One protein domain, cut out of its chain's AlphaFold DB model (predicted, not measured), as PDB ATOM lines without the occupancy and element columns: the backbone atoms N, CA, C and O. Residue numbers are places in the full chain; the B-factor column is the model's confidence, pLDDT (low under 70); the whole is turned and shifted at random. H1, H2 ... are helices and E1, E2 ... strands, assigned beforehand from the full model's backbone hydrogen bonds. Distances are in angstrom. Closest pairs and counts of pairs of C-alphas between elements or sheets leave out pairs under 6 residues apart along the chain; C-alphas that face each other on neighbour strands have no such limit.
ATOM      1  N   LYS A  90     202.288 207.491 177.618       77.31
ATOM      2  CA  LYS A  90     201.011 207.704 178.324       77.31
ATOM      3  C   LYS A  90     200.095 206.487 178.237       77.31
ATOM      4  O   LYS A  90     199.468 206.123 179.225       77.31
ATOM      5  N   ARG A  91     200.031 205.847 177.066       79.94
ATOM      6  CA  ARG A  91     199.179 204.672 176.857       79.94
ATOM      7  C   ARG A  91     199.638 203.485 177.704       79.94
ATOM      8  O   ARG A  91     198.813 202.887 178.385       79.94
ATOM      9  N   THR A  92     200.942 203.209 177.743       85.56
ATOM     10  CA  THR A  92     201.504 202.167 178.617       85.56
ATOM     11  C   THR A  92     201.333 202.488 180.100       85.56
ATOM     12  O   THR A  92     201.012 201.594 180.877       85.56
ATOM     13  N   GLN A  93     201.483 203.753 180.508       86.62
ATOM     14  CA  GLN A  93     201.243 204.171 181.896       86.62
ATOM     15  C   GLN A  93     199.781 203.982 182.314       86.62
ATOM     16  O   GLN A  93     199.518 203.512 183.418       86.62
ATOM     17  N   LEU A  94     198.833 204.304 181.432       89.31
ATOM     18  CA  LEU A  94     197.409 204.111 181.686       89.31
ATOM     19  C   LEU A  94     197.037 202.621 181.739       89.31
ATOM     20  O   LEU A  94     196.301 202.203 182.627       89.31
ATOM     21  N   GLU A  95     197.570 201.799 180.833       89.69
ATOM     22  CA  GLU A  95     197.388 200.340 180.864       89.69
ATOM     23  C   GLU A  95     197.932 199.724 182.162       89.69
ATOM     24  O   GLU A  95     197.270 198.884 182.776       89.69
ATOM     25  N   GLN A  96     199.096 200.183 182.624       91.06
ATOM     26  CA  GLN A  96     199.672 199.749 183.892       91.06
ATOM     27  C   GLN A  96     198.831 200.204 185.093       91.06
ATOM     28  O   GLN A  96     198.534 199.389 185.962       91.06
ATOM     29  N   ALA A  97     198.397 201.467 185.128       91.00
ATOM     30  CA  ALA A  97     197.549 201.978 186.204       91.00
ATOM     31  C   ALA A  97     196.196 201.249 186.272       91.00
ATOM     32  O   ALA A  97     195.715 200.946 187.359       91.00
ATOM     33  N   ASN A  98     195.613 200.895 185.122       92.25
ATOM     34  CA  ASN A  98     194.398 200.082 185.075       92.25
ATOM     35  C   ASN A  98     194.630 198.672 185.630       92.25
ATOM     36  O   ASN A  98     193.792 198.169 186.373       92.25
ATOM     37  N   ARG A  99     195.767 198.035 185.320       94.25
ATOM     38  CA  ARG A  99     196.110 196.730 185.905       94.25
ATOM     39  C   ARG A  99     196.258 196.823 187.424       94.25
ATOM     40  O   ARG A  99     195.701 195.995 188.135       94.25
ATOM     41  N   GLU A 100     196.959 197.842 187.910       90.94
ATOM     42  CA  GLU A 100     197.124 198.082 189.346       90.94
ATOM     43  C   GLU A 100     195.779 198.336 190.047       90.94
ATOM     44  O   GLU A 100     195.573 197.858 191.160       90.94
ATOM     45  N   LEU A 101     194.838 199.027 189.395       94.25
ATOM     46  CA  LEU A 101     193.477 199.203 189.902       94.25
ATOM     47  C   LEU A 101     192.728 197.872 190.017       94.25
ATOM     48  O   LEU A 101     192.097 197.605 191.041       94.25
ATOM     49  N   GLU A 102     192.813 197.018 189.001       94.69
ATOM     50  CA  GLU A 102     192.191 195.693 189.049       94.69
ATOM     51  C   GLU A 102     192.802 194.817 190.154       94.69
ATOM     52  O   GLU A 102     192.072 194.163 190.898       94.69
ATOM     53  N   GLU A 103     194.120 194.870 190.353       92.56
ATOM     54  CA  GLU A 103     194.799 194.193 191.467       92.56
ATOM     55  C   GLU A 103     194.439 194.787 192.841       92.56
ATOM     56  O   GLU A 103     194.339 194.058 193.833       92.56
ATOM     57  N   ALA A 104     194.231 196.103 192.929       93.38
ATOM     58  CA  ALA A 104     193.843 196.788 194.159       93.38
ATOM     59  C   ALA A 104     192.428 196.402 194.614       93.38
ATOM     60  O   ALA A 104     192.209 196.236 195.820       93.38
ATOM     61  N   LYS A 105     191.504 196.221 193.658       94.19
ATOM     62  CA  LYS A 105     190.112 195.796 193.889       94.19
ATOM     63  C   LYS A 105     189.988 194.356 194.381       94.19
ATOM     64  O   LYS A 105     188.969 194.029 194.999       94.19
ATOM     65  N   GLN A 106     190.986 193.502 194.140       96.12
ATOM     66  CA  GLN A 106     190.983 192.131 194.652       96.12
ATOM     67  C   GLN A 106     191.006 192.128 196.185       96.12
ATOM     68  O   GLN A 106     191.843 192.771 196.822       96.12
ATOM     69  N   VAL A 107     190.067 191.387 196.777       93.12
ATOM     70  CA  VAL A 107     189.966 191.220 198.230       93.12
ATOM     71  C   VAL A 107     191.016 190.213 198.686       93.12
ATOM     72  O   VAL A 107     190.994 189.057 198.263       93.12
ATOM     73  N   ARG A 108     191.922 190.652 199.560       91.50
ATOM     74  CA  ARG A 108     193.015 189.852 200.122       91.50
ATOM     75  C   ARG A 108     192.637 189.287 201.486       91.50
ATOM     76  O   ARG A 108     191.684 189.726 202.139       91.50
ATOM     77  N   GLU A 109     193.417 188.315 201.939       87.81
ATOM     78  CA  GLU A 109     193.349 187.860 203.323       87.81
ATOM     79  C   GLU A 109     193.683 189.029 204.268       87.81
ATOM     80  O   GLU A 109     194.622 189.784 204.030       87.81
ATOM     81  N   GLY A 110     192.859 189.234 205.299       89.19
ATOM     82  CA  GLY A 110     192.976 190.375 206.215       89.19
ATOM     83  C   GLY A 110     192.196 191.634 205.810       89.19
ATOM     84  O   GLY A 110     191.922 192.464 206.675       89.19
ATOM     85  N   ASP A 111     191.737 191.756 204.556       93.12
ATOM     86  CA  ASP A 111     190.870 192.876 204.145       93.12
ATOM     87  C   ASP A 111     189.465 192.764 204.756       93.12
ATOM     88  O   ASP A 111     188.762 193.757 204.940       93.12
ATOM     89  N   ARG A 112     189.031 191.542 205.085       92.31
ATOM     90  CA  ARG A 112     187.738 191.285 205.721       92.31
ATOM     91  C   ARG A 112     187.864 191.325 207.236       92.31
ATOM     92  O   ARG A 112     188.543 190.500 207.837       92.31
ATOM     93  N   GLN A 113     187.095 192.210 207.857       92.31
ATOM     94  CA  GLN A 113     186.897 192.257 209.302       92.31
ATOM     95  C   GLN A 113     185.510 191.703 209.665       92.31
ATOM     96  O   GLN A 113     184.499 192.020 209.025       92.31
ATOM     97  N   LYS A 114     185.453 190.853 210.695       91.31
ATOM     98  CA  LYS A 114     184.185 190.387 211.272       91.31
ATOM     99  C   LYS A 114     183.602 191.474 212.172       91.31
ATOM    100  O   LYS A 114     184.307 192.099 212.955       91.31
ATOM    101  N   THR A 115     182.300 191.674 212.069       87.88
ATOM    102  CA  THR A 115     181.505 192.603 212.874       87.88
ATOM    103  C   THR A 115     180.313 191.867 213.465       87.88
ATOM    104  O   THR A 115     180.000 190.753 213.044       87.88
ATOM    105  N   LYS A 116     179.609 192.505 214.406       86.38
ATOM    106  CA  LYS A 116     178.372 191.957 214.986       86.38
ATOM    107  C   LYS A 116     177.302 191.655 213.924       86.38
ATOM    108  O   LYS A 116     176.519 190.736 214.112       86.38
ATOM    109  N   SER A 117     177.312 192.388 212.810       86.19
ATOM    110  CA  SER A 117     176.314 192.300 211.736       86.19
ATOM    111  C   SER A 117     176.776 191.480 210.524       86.19
ATOM    112  O   SER A 117     176.046 191.393 209.543       86.19
ATOM    113  N   GLY A 118     177.987 190.906 210.547       88.88
ATOM    114  CA  GLY A 118     178.545 190.139 209.424       88.88
ATOM    115  C   GLY A 118     179.995 190.491 209.091       88.88
ATOM    116  O   GLY A 118     180.749 190.958 209.941       88.88
ATOM    117  N   SER A 119     180.415 190.256 207.848       91.25
ATOM    118  CA  SER A 119     181.761 190.587 207.358       91.25
ATOM    119  C   SER A 119     181.720 191.865 206.526       91.25
ATOM    120  O   SER A 119     180.936 191.956 205.585       91.25
ATOM    121  N   ARG A 120     182.592 192.826 206.845       92.19
ATOM    122  CA  ARG A 120     182.807 194.039 206.041       92.19
ATOM    123  C   ARG A 120     184.268 194.147 205.626       92.19
ATOM    124  O   ARG A 120     185.137 193.536 206.253       92.19
ATOM    125  N   LEU A 121     184.531 194.930 204.588       94.00
ATOM    126  CA  LEU A 121     185.893 195.297 204.216       94.00
ATOM    127  C   LEU A 121     186.438 196.328 205.215       94.00
ATOM    128  O   LEU A 121     185.684 197.047 205.883       94.00
ATOM    129  N   ASN A 122     187.745 196.308 205.423       93.56
ATOM    130  CA  ASN A 122     188.445 197.263 206.267       93.56
ATOM    131  C   ASN A 122     188.752 198.553 205.492       93.56
ATOM    132  O   ASN A 122     188.625 198.621 204.270       93.56
ATOM    133  N   GLU A 123     189.144 199.598 206.217       92.62
ATOM    134  CA  GLU A 123     189.449 200.888 205.593       92.62
ATOM    135  C   GLU A 123     190.691 200.809 204.695       92.62
ATOM    136  O   GLU A 123     190.748 201.473 203.665       92.62
ATOM    137  N   SER A 124     191.663 199.949 205.018       92.25
ATOM    138  CA  SER A 124     192.878 199.804 204.208       92.25
ATOM    139  C   SER A 124     192.600 199.234 202.812       92.25
ATOM    140  O   SER A 124     193.261 199.639 201.854       92.25
ATOM    141  N   TYR A 125     191.589 198.370 202.653       95.38
ATOM    142  CA  TYR A 125     191.070 197.978 201.339       95.38
ATOM    143  C   TYR A 125     190.587 199.205 200.557       95.38
ATOM    144  O   TYR A 125     191.014 199.434 199.425       95.38
ATOM    145  N   HIS A 126     189.728 200.023 201.172       94.50
ATOM    146  CA  HIS A 126     189.140 201.190 200.515       94.50
ATOM    147  C   HIS A 126     190.188 202.247 200.155       94.50
ATOM    148  O   HIS A 126     190.133 202.810 199.063       94.50
ATOM    149  N   GLN A 127     191.172 202.475 201.025       94.94
ATOM    150  CA  GLN A 127     192.294 203.375 200.752       94.94
ATOM    151  C   GLN A 127     193.126 202.900 199.560       94.94
ATOM    152  O   GLN A 127     193.424 203.694 198.669       94.94
ATOM    153  N   ARG A 128     193.451 201.604 199.500       95.19
ATOM    154  CA  ARG A 128     194.217 201.017 198.393       95.19
ATOM    155  C   ARG A 128     193.497 201.175 197.053       95.19
ATOM    156  O   ARG A 128     194.124 201.538 196.062       95.19
ATOM    157  N   VAL A 129     192.187 200.926 197.030       95.94
ATOM    158  CA  VAL A 129     191.369 201.119 195.823       95.94
ATOM    159  C   VAL A 129     191.343 202.595 195.426       95.94
ATOM    160  O   VAL A 129     191.643 202.906 194.278       95.94
ATOM    161  N   ARG A 130     191.091 203.510 196.371       96.56
ATOM    162  CA  ARG A 130     191.036 204.955 196.100       96.56
ATOM    163  C   ARG A 130     192.349 205.488 195.519       96.56
ATOM    164  O   ARG A 130     192.325 206.221 194.538       96.56
ATOM    165  N   GLN A 131     193.491 205.077 196.070       94.25
ATOM    166  CA  GLN A 131     194.811 205.462 195.552       94.25
ATOM    167  C   GLN A 131     195.031 204.979 194.111       94.25
ATOM    168  O   GLN A 131     195.566 205.715 193.280       94.25
ATOM    169  N   ALA A 132     194.600 203.756 193.790       93.44
ATOM    170  CA  ALA A 132     194.707 203.228 192.434       93.44
ATOM    171  C   ALA A 132     193.749 203.939 191.456       93.44
ATOM    172  O   ALA A 132     194.129 204.225 190.320       93.44
ATOM    173  N   GLU A 133     192.537 204.288 191.897       93.75
ATOM    174  CA  GLU A 133     191.575 205.073 191.110       93.75
ATOM    175  C   GLU A 133     192.097 206.482 190.812       93.75
ATOM    176  O   GLU A 133     192.019 206.945 189.672       93.75
ATOM    177  N   GLU A 134     192.680 207.156 191.806       95.31
ATOM    178  CA  GLU A 134     193.303 208.472 191.634       95.31
ATOM    179  C   GLU A 134     194.464 208.420 190.637       95.31
ATOM    180  O   GLU A 134     194.572 209.292 189.769       95.31
ATOM    181  N   LYS A 135     195.285 207.363 190.692       90.81
ATOM    182  CA  LYS A 135     196.370 207.141 189.729       90.81
ATOM    183  C   LYS A 135     195.839 207.014 188.300       90.81
ATOM    184  O   LYS A 135     196.344 207.702 187.414       90.81
ATOM    185  N   VAL A 136     194.798 206.209 188.073       92.31
ATOM    186  CA  VAL A 136     194.148 206.100 186.753       92.31
ATOM    187  C   VAL A 136     193.582 207.449 186.309       92.31
ATOM    188  O   VAL A 136     193.836 207.874 185.184       92.31
ATOM    189  N   LYS A 137     192.873 208.154 187.198       91.88
ATOM    190  CA  LYS A 137     192.250 209.448 186.895       91.88
ATOM    191  C   LYS A 137     193.273 210.520 186.519       91.88
ATOM    192  O   LYS A 137     192.997 211.330 185.647       91.88
ATOM    193  N   SER A 138     194.452 210.521 187.140       89.75
ATOM    194  CA  SER A 138     195.531 211.461 186.796       89.75
ATOM    195  C   SER A 138     196.157 211.228 185.413       89.75
ATOM    196  O   SER A 138     196.848 212.106 184.898       89.75
ATOM    197  N   LEU A 139     195.941 210.045 184.827       83.81
ATOM    198  CA  LEU A 139     196.506 209.632 183.541       83.81
ATOM    199  C   LEU A 139     195.491 209.677 182.384       83.81
ATOM    200  O   LEU A 139     195.911 209.552 181.229       83.81
ATOM    201  N   GLN A 140     194.198 209.839 182.691       78.62
ATOM    202  CA  GLN A 140     193.101 210.071 181.739       78.62
ATOM    203  C   GLN A 140     193.038 211.541 181.316       78.62
ATOM    204  O   GLN A 140     192.841 211.775 180.102       78.62
TER     205      GLN A 140
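Overview. This is residues 90 to 140 of the 140 residues of an uncharacterized protein of Gammaproteobacteria bacterium (UniProt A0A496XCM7). A small two-stranded hairpin, E1 and E2, makes one end of a long, narrow rod, and the rest of the rod's length is two long helices, H1 and H2, side by side and running opposite ways. The chain goes along the rod in H1, turns through E1 and E2 at the far end and comes back in H2, with the first and last printed residues near each other at the end away from the strands. The printed part has 51 residues with two named helices and two named strands, in the order H1, E1, E2, H2 along the chain; the one sheet has the order E1 - E2 and is antiparallel, and the class is mostly helix. The whole is loose, with a radius of gyration of the C-alphas of 13.4 A, and the C-alphas span 46 by 16 by 11 A along their three main axes.

Arrangement. The sheet consists of E1, residues 112 to 115, and E2, residues 118 to 121, which form a hairpin. The two strands are antiparallel neighbours, with 141 degrees between their N-to-C directions. C-alphas that face each other are, for instance, those of Lys 114 and Ser 119, 4.6 A apart, and those of Arg 112 and Leu 121, 4.7 A apart. Across the pair, N 115 and O 118 are within hydrogen-bond range at 2.7 A, and so are N 113 and O 120 at 2.9 A. Along the chain from E2, a tight link of 1 residue, Asn 122, joins it to H2, residues 123 to 139. On the other side of the hairpin in sequence, a short link of 6 residues joins H1, residues 90 to 105, to E1. H1 and H2 touch, with 19 pairs of C-alphas within 8 A. Their closest C-alphas are those of Leu 101 and Ala 132, 4.9 A apart. Their lines stand at a shallow tilt of 14 degrees and they run opposite ways, with their centres 10.8 A apart. H1 and E2 are apart, and E1 and H2 are apart. In H1 every O i to N i+4 pair is within hydrogen-bond range, and in H2 12 of 13 are.

Along the chain. E1 runs from Arg 112, whose C-alpha is at (187.738, 191.285, 205.721), to Thr 115, and E2 runs from Gly 118 to Leu 121. H2, the longest helix with 17 residues, runs from Glu 123 to Leu 139 and measures 24.7 A from first to last C-alpha; C-alpha 139 is at (196.506, 209.632, 183.541). H1 has 16 residues, from Lys 90 to Lys 105, and measures 22.4 A from first to last C-alpha; C-alpha 90 is at (201.011, 207.704, 178.324).

Size, cuts and confidence. The two C-alphas farthest apart are those of Lys 90, the first residue of H1, and Lys 116, in the tight link of 2 residues between E1 and E2; they are 45.9 A apart. The first and last printed C-alphas, those of Lys 90 and Gln 140, are 8.9 A apart. The printed part has no cut and runs from residue 90 to residue 140, which is the last residue of the chain. The links from E1 to E2 and from E2 to H2 are tight, the link from H1 to E1 is short, and there is no long link. The mean pLDDT of the printed part of this predicted model is 91.1, and no printed residue is under 70.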